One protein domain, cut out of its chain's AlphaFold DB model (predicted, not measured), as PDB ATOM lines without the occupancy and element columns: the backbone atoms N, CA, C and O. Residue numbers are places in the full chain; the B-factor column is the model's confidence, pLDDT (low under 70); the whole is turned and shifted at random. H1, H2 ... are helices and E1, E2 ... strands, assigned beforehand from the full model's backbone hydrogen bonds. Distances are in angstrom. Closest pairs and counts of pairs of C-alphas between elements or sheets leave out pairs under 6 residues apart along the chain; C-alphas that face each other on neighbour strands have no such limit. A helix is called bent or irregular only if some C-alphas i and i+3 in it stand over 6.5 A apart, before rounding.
ATOM      1  N   THR A  85      19.237 -47.585 -22.990       80.25
ATOM      2  CA  THR A  85      20.619 -47.207 -23.302       80.25
ATOM      3  C   THR A  85      21.567 -47.479 -22.131       80.25
ATOM      4  O   THR A  85      22.627 -48.071 -22.345       80.25
ATOM      5  N   GLU A  86      21.195 -47.100 -20.902       83.44
ATOM      6  CA  GLU A  86      21.959 -47.396 -19.677       83.44
ATOM      7  C   GLU A  86      22.101 -48.908 -19.503       83.44
ATOM      8  O   GLU A  86      23.204 -49.431 -19.362       83.44
ATOM      9  N   VAL A  87      20.985 -49.620 -19.624       79.81
ATOM     10  CA  VAL A  87      20.923 -51.078 -19.578       79.81
ATOM     11  C   VAL A  87      21.839 -51.706 -20.636       79.81
ATOM     12  O   VAL A  87      22.670 -52.560 -20.319       79.81
ATOM     13  N   GLY A  88      21.754 -51.246 -21.886       79.00
ATOM     14  CA  GLY A  88      22.621 -51.688 -22.979       79.00
ATOM     15  C   GLY A  88      24.110 -51.454 -22.704       79.00
ATOM     16  O   GLY A  88      24.948 -52.289 -23.060       79.00
ATOM     17  N   ALA A  89      24.452 -50.355 -22.028       82.69
ATOM     18  CA  ALA A  89      25.816 -50.072 -21.602       82.69
ATOM     19  C   ALA A  89      26.305 -51.048 -20.521       82.69
ATOM     20  O   ALA A  89      27.435 -51.530 -20.631       82.69
ATOM     21  N   LEU A  90      25.460 -51.408 -19.548       84.06
ATOM     22  CA  LEU A  90      25.781 -52.416 -18.527       84.06
ATOM     23  C   LEU A  90      26.086 -53.782 -19.168       84.06
ATOM     24  O   LEU A  90      27.078 -54.427 -18.828       84.06
ATOM     25  N   PHE A  91      25.326 -54.191 -20.187       77.81
ATOM     26  CA  PHE A  91      25.631 -55.415 -20.941       77.81
ATOM     27  C   PHE A  91      26.958 -55.382 -21.669       77.81
ATOM     28  O   PHE A  91      27.671 -56.385 -21.701       77.81
ATOM     29  N   ALA A  92      27.272 -54.247 -22.291       81.56
ATOM     30  CA  ALA A  92      28.486 -54.105 -23.079       81.56
ATOM     31  C   ALA A  92      29.750 -54.289 -22.226       81.56
ATOM     32  O   ALA A  92      30.792 -54.683 -22.757       81.56
ATOM     33  N   ILE A  93      29.668 -54.007 -20.923       78.19
ATOM     34  CA  ILE A  93      30.779 -54.171 -19.981       78.19
ATOM     35  C   ILE A  93      30.748 -55.507 -19.227       78.19
ATOM     36  O   ILE A  93      31.814 -55.991 -18.841       78.19
ATOM     37  N   GLY A  94      29.587 -56.154 -19.095       80.81
ATOM     38  CA  GLY A  94      29.505 -57.504 -18.532       80.81
ATOM     39  C   GLY A  94      29.825 -57.548 -17.037       80.81
ATOM     40  O   GLY A  94      29.587 -56.596 -16.300       80.81
ATOM     41  N   ASP A  95      30.449 -58.644 -16.607       77.69
ATOM     42  CA  ASP A  95      30.864 -58.863 -15.212       77.69
ATOM     43  C   ASP A  95      31.921 -57.861 -14.722       77.69
ATOM     44  O   ASP A  95      32.101 -57.682 -13.519       77.69
ATOM     45  N   ARG A  96      32.587 -57.153 -15.645       78.62
ATOM     46  CA  ARG A  96      33.537 -56.081 -15.307       78.62
ATOM     47  C   ARG A  96      32.860 -54.897 -14.637       78.62
ATOM     48  O   ARG A  96      33.545 -54.096 -14.016       78.62
ATOM     49  N   LEU A  97      31.530 -54.800 -14.728       82.06
ATOM     50  CA  LEU A  97      30.728 -53.844 -13.972       82.06
ATOM     51  C   LEU A  97      31.007 -53.904 -12.469       82.06
ATOM     52  O   LEU A  97      30.879 -52.888 -11.812       82.06
ATOM     53  N   TRP A  98      31.403 -55.041 -11.907       82.94
ATOM     54  CA  TRP A  98      31.691 -55.136 -10.469       82.94
ATOM     55  C   TRP A  98      33.105 -54.686 -10.099       82.94
ATOM     56  O   TRP A  98      33.430 -54.536  -8.926       82.94
ATOM     57  N   GLU A  99      33.956 -54.475 -11.099       81.06
ATOM     58  CA  GLU A  99      35.332 -54.012 -10.932       81.06
ATOM     59  C   GLU A  99      35.450 -52.490 -11.114       81.06
ATOM     60  O   GLU A  99      36.546 -51.945 -11.035       81.06
ATOM     61  N   ILE A 100      34.315 -51.834 -11.371       79.81
ATOM     62  CA  ILE A 100      34.080 -50.392 -11.473       79.81
ATOM     63  C   ILE A 100      33.915 -49.853 -10.044       79.81
ATOM     64  O   ILE A 100      32.903 -50.172  -9.412       79.81
ATOM     65  N   PRO A 101      34.881 -49.077  -9.505       80.56
ATOM     66  CA  PRO A 101      34.707 -48.424  -8.215       80.56
ATOM     67  C   PRO A 101      33.449 -47.556  -8.161       80.56
ATOM     68  O   PRO A 101      32.996 -47.026  -9.177       80.56
ATOM     69  N   ASP A 102      32.927 -47.393  -6.950       82.56
ATOM     70  CA  ASP A 102      31.765 -46.556  -6.667       82.56
ATOM     71  C   ASP A 102      31.972 -45.077  -7.054       82.56
ATOM     72  O   ASP A 102      33.066 -44.625  -7.406       82.56
ATOM     73  N   SER A 103      30.888 -44.302  -6.977       83.12
ATOM     74  CA  SER A 103      30.905 -42.876  -7.319       83.12
ATOM     75  C   SER A 103      31.758 -41.984  -6.401       83.12
ATOM     76  O   SER A 103      32.006 -40.831  -6.753       83.12
ATOM     77  N   GLU A 104      32.216 -42.473  -5.243       84.81
ATOM     78  CA  GLU A 104      33.092 -41.718  -4.332       84.81
ATOM     79  C   GLU A 104      34.575 -41.867  -4.703       84.81
ATOM     80  O   GLU A 104      35.421 -41.099  -4.234       84.81
ATOM     81  N   GLN A 105      34.899 -42.834  -5.563       80.62
ATOM     82  CA  GLN A 105      36.261 -43.172  -5.947       80.62
ATOM     83  C   GLN A 105      36.596 -42.669  -7.354       80.62
ATOM     84  O   GLN A 105      35.874 -42.874  -8.330       80.62
ATOM     85  N   GLU A 106      37.756 -42.026  -7.475       78.00
ATOM     86  CA  GLU A 106      38.305 -41.600  -8.759       78.00
ATOM     87  C   GLU A 106      39.083 -42.729  -9.426       78.00
ATOM     88  O   GLU A 106      39.899 -43.410  -8.804       78.00
ATOM     89  N   TRP A 107      38.876 -42.882 -10.726       72.12
ATOM     90  CA  TRP A 107      39.560 -43.867 -11.536       72.12
ATOM     91  C   TRP A 107      40.624 -43.165 -12.355       72.12
ATOM     92  O   TRP A 107      40.339 -42.318 -13.201       72.12
ATOM     93  N   ALA A 108      41.869 -43.546 -12.141       67.25
ATOM     94  CA  ALA A 108      42.896 -43.321 -13.140       67.25
ATOM     95  C   ALA A 108      43.004 -44.589 -13.994       67.25
ATOM     96  O   ALA A 108      42.805 -45.685 -13.477       67.25
ATOM     97  N   GLU A 109      43.459 -44.483 -15.246       59.16
ATOM     98  CA  GLU A 109      43.957 -45.637 -16.032       59.16
ATOM     99  C   GLU A 109      45.057 -46.458 -15.313       59.16
ATOM    100  O   GLU A 109      45.555 -47.462 -15.823       59.16
ATOM    101  N   ARG A 110      45.472 -46.050 -14.110       48.19
ATOM    102  CA  ARG A 110      46.431 -46.767 -13.289       48.19
ATOM    103  C   ARG A 110      45.796 -47.952 -12.561       48.19
ATOM    104  O   ARG A 110      44.991 -47.793 -11.654       48.19
ATOM    105  N   GLU A 111      46.318 -49.125 -12.914       45.69
ATOM    106  CA  GLU A 111      46.323 -50.376 -12.140       45.69
ATOM    107  C   GLU A 111      45.023 -51.187 -12.050       45.69
ATOM    108  O   GLU A 111      44.948 -52.136 -11.267       45.69
ATOM    109  N   LEU A 112      44.036 -50.952 -12.917       47.19
ATOM    110  CA  LEU A 112      43.004 -51.967 -13.122       47.19
ATOM    111  C   LEU A 112      43.620 -53.167 -13.861       47.19
ATOM    112  O   LEU A 112      44.030 -53.074 -15.015       47.19
ATOM    113  N   LYS A 113      43.639 -54.341 -13.212       47.12
ATOM    114  CA  LYS A 113      43.894 -55.651 -13.861       47.12
ATOM    115  C   LYS A 113      42.775 -56.069 -14.828       47.12
ATOM    116  O   LYS A 113      42.748 -57.199 -15.309       47.12
ATOM    117  N   VAL A 114      41.860 -55.150 -15.088       51.25
ATOM    118  CA  VAL A 114      40.686 -55.303 -15.917       51.25
ATOM    119  C   VAL A 114      40.945 -54.495 -17.169       51.25
ATOM    120  O   VAL A 114      41.011 -53.271 -17.119       51.25
ATOM    121  N   GLU A 115      41.089 -55.168 -18.305       54.38
ATOM    122  CA  GLU A 115      41.161 -54.494 -19.602       54.38
ATOM    123  C   GLU A 115      39.780 -53.937 -19.977       54.38
ATOM    124  O   GLU A 115      39.161 -54.418 -20.928       54.38
ATOM    125  N   ILE A 116      39.235 -52.973 -19.228       56.75
ATOM    126  CA  ILE A 116      38.037 -52.238 -19.643       56.75
ATOM    127  C   ILE A 116      38.416 -51.554 -20.952       56.75
ATOM    128  O   ILE A 116      39.155 -50.578 -20.967       56.75
ATOM    129  N   SER A 117      37.991 -52.138 -22.073       62.97
ATOM    130  CA  SER A 117      38.383 -51.638 -23.385       62.97
ATOM    131  C   SER A 117      37.972 -50.169 -23.512       62.97
ATOM    132  O   SER A 117      36.907 -49.801 -23.013       62.97
ATOM    133  N   ASP A 118      38.736 -49.348 -24.239       67.75
ATOM    134  CA  ASP A 118      38.347 -47.970 -24.598       67.75
ATOM    135  C   ASP A 118      36.885 -47.873 -25.049       67.75
ATOM    136  O   ASP A 118      36.193 -46.886 -24.811       67.75
ATOM    137  N   ARG A 119      36.391 -48.921 -25.718       70.50
ATOM    138  CA  ARG A 119      35.005 -49.021 -26.162       70.50
ATOM    139  C   ARG A 119      34.018 -49.082 -24.993       70.50
ATOM    140  O   ARG A 119      32.988 -48.427 -25.071       70.50
ATOM    141  N   SER A 120      34.320 -49.831 -23.938       77.56
ATOM    142  CA  SER A 120      33.507 -49.936 -22.721       77.56
ATOM    143  C   SER A 120      33.426 -48.595 -21.985       77.56
ATOM    144  O   SER A 120      32.324 -48.140 -21.699       77.56
ATOM    145  N   LEU A 121      34.558 -47.910 -21.776       79.19
ATOM    146  CA  LEU A 121      34.572 -46.571 -21.162       79.19
ATOM    147  C   LEU A 121      33.817 -45.543 -22.008       79.19
ATOM    148  O   LEU A 121      33.030 -44.763 -21.479       79.19
ATOM    149  N   ARG A 122      33.989 -45.570 -23.336       81.06
ATOM    150  CA  ARG A 122      33.240 -44.689 -24.247       81.06
ATOM    151  C   ARG A 122      31.739 -44.941 -24.202       81.06
ATOM    152  O   ARG A 122      30.986 -43.978 -24.269       81.06
ATOM    153  N   VAL A 123      31.316 -46.202 -24.112       85.31
ATOM    154  CA  VAL A 123      29.898 -46.564 -23.996       85.31
ATOM    155  C   VAL A 123      29.330 -46.040 -22.679       85.31
ATOM    156  O   VAL A 123      28.350 -45.307 -22.718       85.31
ATOM    157  N   LEU A 124      29.990 -46.304 -21.547       88.19
ATOM    158  CA  LEU A 124      29.553 -45.797 -20.241       88.19
ATOM    159  C   LEU A 124      29.537 -44.265 -20.174       88.19
ATOM    160  O   LEU A 124      28.658 -43.675 -19.552       88.19
ATOM    161  N   HIS A 125      30.504 -43.602 -20.809       88.06
ATOM    162  CA  HIS A 125      30.546 -42.144 -20.857       88.06
ATOM    163  C   HIS A 125      29.432 -41.578 -21.741       88.06
ATOM    164  O   HIS A 125      28.802 -40.586 -21.386       88.06
ATOM    165  N   ALA A 126      29.161 -42.211 -22.886       87.56
ATOM    166  CA  ALA A 126      28.085 -41.803 -23.784       87.56
ATOM    167  C   ALA A 126      26.700 -41.908 -23.126       87.56
ATOM    168  O   ALA A 126      25.816 -41.133 -23.479       87.56
ATOM    169  N   THR A 127      26.529 -42.819 -22.164       87.38
ATOM    170  CA  THR A 127      25.299 -42.970 -21.373       87.38
ATOM    171  C   THR A 127      25.312 -42.189 -20.060       87.38
ATOM    172  O   THR A 127      24.377 -42.306 -19.279       87.38
ATOM    173  N   GLY A 128      26.361 -41.409 -19.773       88.50
ATOM    174  CA  GLY A 128      26.464 -40.637 -18.530       88.50
ATOM    175  C   GLY A 128      26.646 -41.484 -17.261       88.50
ATOM    176  O   GLY A 128      26.489 -40.973 -16.153       88.50
ATOM    177  N   LEU A 129      26.998 -42.765 -17.396       90.00
ATOM    178  CA  LEU A 129      27.272 -43.664 -16.268       90.00
ATOM    179  C   LEU A 129      28.682 -43.463 -15.698       90.00
ATOM    180  O   LEU A 129      28.934 -43.731 -14.526       90.00
ATOM    181  N   VAL A 130      29.601 -42.935 -16.505       90.00
ATOM    182  CA  VAL A 130      30.889 -42.416 -16.033       90.00
ATOM    183  C   VAL A 130      31.116 -41.017 -16.584       90.00
ATOM    184  O   VAL A 130      30.633 -40.667 -17.661       90.00
ATOM    185  N   GLN A 131      31.898 -40.221 -15.866       88.12
ATOM    186  CA  GLN A 131      32.286 -38.878 -16.275       88.12
ATOM    187  C   GLN A 131      33.804 -38.744 -16.320       88.12
ATOM    188  O   GLN A 131      34.516 -39.290 -15.478       88.12
ATOM    189  N   ARG A 132      34.304 -37.996 -17.306       84.19
ATOM    190  CA  ARG A 132      35.719 -37.630 -17.374       84.19
ATOM    191  C   ARG A 132      35.981 -36.444 -16.454       84.19
ATOM    192  O   ARG A 132      35.350 -35.396 -16.599       84.19
ATOM    193  N   LEU A 133      36.955 -36.583 -15.566       81.31
ATOM    194  CA  LEU A 133      37.473 -35.473 -14.776       81.31
ATOM    195  C   LEU A 133      38.436 -34.689 -15.674       81.31
ATOM    196  O   LEU A 133      39.443 -35.223 -16.139       81.31
ATOM    197  N   ARG A 134      38.095 -33.440 -15.998       68.38
ATOM    198  CA  ARG A 134      39.019 -32.551 -16.708       68.38
ATOM    199  C   ARG A 134      39.941 -31.893 -15.695       68.38
ATOM    200  O   ARG A 134      39.468 -31.105 -14.884       68.38
ATOM    201  N   ASP A 135      41.235 -32.158 -15.811       61.97
ATOM    202  CA  ASP A 135      42.248 -31.236 -15.312       61.97
ATOM    203  C   ASP A 135      42.509 -30.190 -16.411       61.97
ATOM    204  O   ASP A 135      42.752 -30.529 -17.568       61.97
ATOM    205  N   GLU A 136      42.393 -28.900 -16.077       55.66
ATOM    206  CA  GLU A 136      42.633 -27.778 -17.007       55.66
ATOM    207  C   GLU A 136      44.120 -27.611 -17.375       55.66
ATOM    208  O   GLU A 136      44.482 -26.757 -18.185       55.66
ATOM    209  N   SER A 137      44.993 -28.425 -16.787       56.84
ATOM    210  CA  SER A 137      46.437 -28.364 -16.939       56.84
ATOM    211  C   SER A 137      47.007 -29.755 -17.197       56.84
ATOM    212  O   SER A 137      46.818 -30.641 -16.373       56.84
ATOM    213  N   GLU A 138      47.782 -29.863 -18.279       52.88
ATOM    214  CA  GLU A 138      48.673 -30.970 -18.678       52.88
ATOM    215  C   GLU A 138      48.100 -31.962 -19.709       52.88
ATOM    216  O   GLU A 138      47.468 -32.961 -19.382       52.88
ATOM    217  N   ASP A 139      48.444 -31.712 -20.980       58.22
ATOM    218  CA  ASP A 139      48.193 -32.565 -22.158       58.22
ATOM    219  C   ASP A 139      48.870 -33.963 -22.099       58.22
ATOM    220  O   ASP A 139      48.714 -34.751 -23.028       58.22
ATOM    221  N   ASP A 140      49.602 -34.285 -21.024       61.31
ATOM    222  CA  ASP A 140      50.422 -35.504 -20.870       61.31
ATOM    223  C   ASP A 140      50.005 -36.403 -19.683       61.31
ATOM    224  O   ASP A 140      50.659 -37.416 -19.407       61.31
ATOM    225  N   LEU A 141      48.931 -36.068 -18.955       64.56
ATOM    226  CA  LEU A 141      48.423 -36.915 -17.870       64.56
ATOM    227  C   LEU A 141      47.426 -37.970 -18.386       64.56
ATOM    228  O   LEU A 141      46.635 -37.682 -19.287       64.56
ATOM    229  N   PRO A 142      47.427 -39.191 -17.809       68.38
ATOM    230  CA  PRO A 142      46.446 -40.219 -18.147       68.38
ATOM    231  C   PRO A 142      45.026 -39.732 -17.857       68.38
ATOM    232  O   PRO A 142      44.793 -38.978 -16.907       68.38
ATOM    233  N   GLU A 143      44.065 -40.182 -18.664       73.62
ATOM    234  CA  GLU A 143      42.676 -39.759 -18.510       73.62
ATOM    235  C   GLU A 143      42.114 -40.232 -17.162       73.62
ATOM    236  O   GLU A 143      42.258 -41.393 -16.767       73.62
ATOM    237  N   ARG A 144      41.475 -39.305 -16.440       79.12
ATOM    238  CA  ARG A 144      40.823 -39.571 -15.156       79.12
ATOM    239  C   ARG A 144      39.318 -39.639 -15.350       79.12
ATOM    240  O   ARG A 144      38.718 -38.789 -16.012       79.12
ATOM    241  N   TRP A 145      38.716 -40.642 -14.740       84.31
ATOM    242  CA  TRP A 145      37.309 -40.987 -14.855       84.31
ATOM    243  C   TRP A 145      36.705 -41.159 -13.466       84.31
ATOM    244  O   TRP A 145      37.414 -41.342 -12.481       84.31
ATOM    245  N   MET A 146      35.388 -41.083 -13.370       86.81
ATOM    246  CA  MET A 146      34.657 -41.309 -12.129       86.81
ATOM    247  C   MET A 146      33.302 -41.924 -12.465       86.81
ATOM    248  O   MET A 146      32.657 -41.490 -13.426       86.81
ATOM    249  N   ALA A 147      32.872 -42.919 -11.690       90.06
ATOM    250  CA  ALA A 147      31.513 -43.439 -11.781       90.06
ATOM    251  C   ALA A 147      30.512 -42.360 -11.360       90.06
ATOM    252  O   ALA A 147      30.737 -41.617 -10.405       90.06
ATOM    253  N   THR A 148      29.396 -42.245 -12.071       91.56
ATOM    254  CA  THR A 148      28.315 -41.378 -11.610       91.56
ATOM    255  C   THR A 148      27.503 -42.091 -10.539       91.56
ATOM    256  O   THR A 148      27.471 -43.319 -10.465       91.56
ATOM    257  N   ARG A 149      26.794 -41.317  -9.715       90.62
ATOM    258  CA  ARG A 149      25.863 -41.861  -8.718       90.62
ATOM    259  C   ARG A 149      24.858 -42.839  -9.341       90.62
ATOM    260  O   ARG A 149      24.540 -43.855  -8.736       90.62
ATOM    261  N   ARG A 150      24.412 -42.552 -10.568       89.19
ATOM    262  CA  ARG A 150      23.473 -43.392 -11.313       89.19
ATOM    263  C   ARG A 150      24.041 -44.784 -11.598       89.19
ATOM    264  O   ARG A 150      23.316 -45.761 -11.468       89.19
ATOM    265  N   LEU A 151      25.329 -44.897 -11.925       89.12
ATOM    266  CA  LEU A 151      25.969 -46.203 -12.105       89.12
ATOM    267  C   LEU A 151      25.973 -47.018 -10.807       89.12
ATOM    268  O   LEU A 151      25.651 -48.200 -10.848       89.12
ATOM    269  N   SER A 152      26.265 -46.385  -9.666       88.50
ATOM    270  CA  SER A 152      26.207 -47.051  -8.358       88.50
ATOM    271  C   SER A 152      24.792 -47.510  -8.000       88.50
ATOM    272  O   SER A 152      24.609 -48.650  -7.593       88.50
ATOM    273  N   GLU A 153      23.775 -46.680  -8.247       88.38
ATOM    274  CA  GLU A 153      22.370 -47.062  -8.045       88.38
ATOM    275  C   GLU A 153      21.976 -48.281  -8.901       88.38
ATOM    276  O   GLU A 153      21.314 -49.196  -8.415       88.38
ATOM    277  N   LEU A 154      22.426 -48.335 -10.160       87.75
ATOM    278  CA  LEU A 154      22.182 -49.474 -11.052       87.75
ATOM    279  C   LEU A 154      22.941 -50.740 -10.625       87.75
ATOM    280  O   LEU A 154      22.405 -51.842 -10.744       87.75
ATOM    281  N   GLN A 155      24.172 -50.601 -10.126       87.44
ATOM    282  CA  GLN A 155      24.948 -51.711  -9.565       87.44
ATOM    283  C   GLN A 155      24.263 -52.296  -8.328       87.44
ATOM    284  O   GLN A 155      24.103 -53.512  -8.248       87.44
ATOM    285  N   ASP A 156      23.826 -51.444  -7.402       87.31
ATOM    286  CA  ASP A 156      23.124 -51.862  -6.187       87.31
ATOM    287  C   ASP A 156      21.809 -52.573  -6.526       87.31
ATOM    288  O   ASP A 156      21.511 -53.627  -5.959       87.31
ATOM    289  N   LEU A 157      21.065 -52.044  -7.504       88.44
ATOM    290  CA  LEU A 157      19.829 -52.645  -8.001       88.44
ATOM    291  C   LEU A 157      20.068 -54.038  -8.605       88.44
ATOM    292  O   LEU A 157      19.377 -55.001  -8.269       88.44
ATOM    293  N   LEU A 158      21.076 -54.170  -9.472       86.88
ATOM    294  CA  LEU A 158      21.458 -55.452 -10.068       86.88
ATOM    295  C   LEU A 158      21.935 -56.458  -9.018       86.88
ATOM    296  O   LEU A 158      21.636 -57.649  -9.119       86.88
ATOM    297  N   TRP A 159      22.692 -55.991  -8.025       86.69
ATOM    298  CA  TRP A 159      23.212 -56.838  -6.962       86.69
ATOM    299  C   TRP A 159      22.086 -57.361  -6.078       86.69
ATOM    300  O   TRP A 159      22.020 -58.563  -5.820       86.69
ATOM    301  N   GLY A 160      21.174 -56.485  -5.650       85.19
ATOM    302  CA  GLY A 160      20.017 -56.888  -4.859       85.19
ATOM    303  C   GLY A 160      19.107 -57.846  -5.624       85.19
ATOM    304  O   GLY A 160      18.711 -58.863  -5.065       85.19
ATOM    305  N   PHE A 161      18.894 -57.618  -6.926       86.06
ATOM    306  CA  PHE A 161      18.146 -58.551  -7.769       86.06
ATOM    307  C   PHE A 161      18.809 -59.931  -7.859       86.06
ATOM    308  O   PHE A 161      18.127 -60.948  -7.795       86.06
ATOM    309  N   ALA A 162      20.137 -59.991  -7.992       84.12
ATOM    310  CA  ALA A 162      20.859 -61.259  -8.093       84.12
ATOM    311  C   ALA A 162      20.851 -62.080  -6.787       84.12
ATOM    312  O   ALA A 162      21.056 -63.294  -6.838       84.12
ATOM    313  N   GLN A 163      20.656 -61.430  -5.635       84.31
ATOM    314  CA  GLN A 163      20.605 -62.070  -4.313       84.31
ATOM    315  C   GLN A 163      19.181 -62.432  -3.859       84.31
ATOM    316  O   GLN A 163      19.041 -63.223  -2.922       84.31
ATOM    317  N   ALA A 164      18.159 -61.841  -4.483       81.00
ATOM    318  CA  ALA A 164      16.744 -62.092  -4.216       81.00
ATOM    319  C   ALA A 164      16.232 -63.368  -4.910       81.00
ATOM    320  O   ALA A 164      15.295 -63.980  -4.347       81.00
TER     321      ALA A 164
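This is residues 85 to 164 of the 164 residues of an uncharacterized protein of Halorubrum sp. JWXQ-INN 858 (UniProt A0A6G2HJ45). A small three-stranded sheet has H2 standing up from one face and H1 packed on H2, while H3 and the E2-E3 loop reach to opposite ends of a rod. Printed are 80 residues with three helices and three strands, in order H1, E1, H2, E2, E3, H3, class mixed; the antiparallel sheet runs E1 E3 E2. The whole is compact, radius of gyration of the C-alphas 13.0 A, spans 47 by 23 by 22 A.

H1, residues 85 to 99, touches H2, residues 118 to 126, at a steep tilt of 50 degrees; the closest C-alphas, of Ile 93 and Ser 120, are 5.7 A apart. E1, residues 106 to 108, is antiparallel to E3, residues 144 to 147; N 107 and O 145, 2.8 A, are within hydrogen-bond range. E3 forms a hairpin with E2, residues 130 to 133; N 131 and O 146, 2.9 A, are within range. E1, H2 and E2 form a split strand-helix-strand unit, two strands of one sheet that are not neighbours with a helix between them along the chain; E3 is between E1 and E2 in the sheet, and the crossover is right-handed. H2 and H3, residues 149 to 163, have every O i to N i+4 pair within range; H1, irregular with C-alphas 92 and 95 9.5 A apart, has 6 of 11.

H1 begins at C-alpha 85 (20.619, -47.207, -23.302) and is 20.4 A long; H3, 21.3 A, ends at C-alpha 163 (20.605, -62.070, -4.313).

The printed part has no cut and no long link; residues 108 to 118 and 134 to 142 are under pLDDT 70.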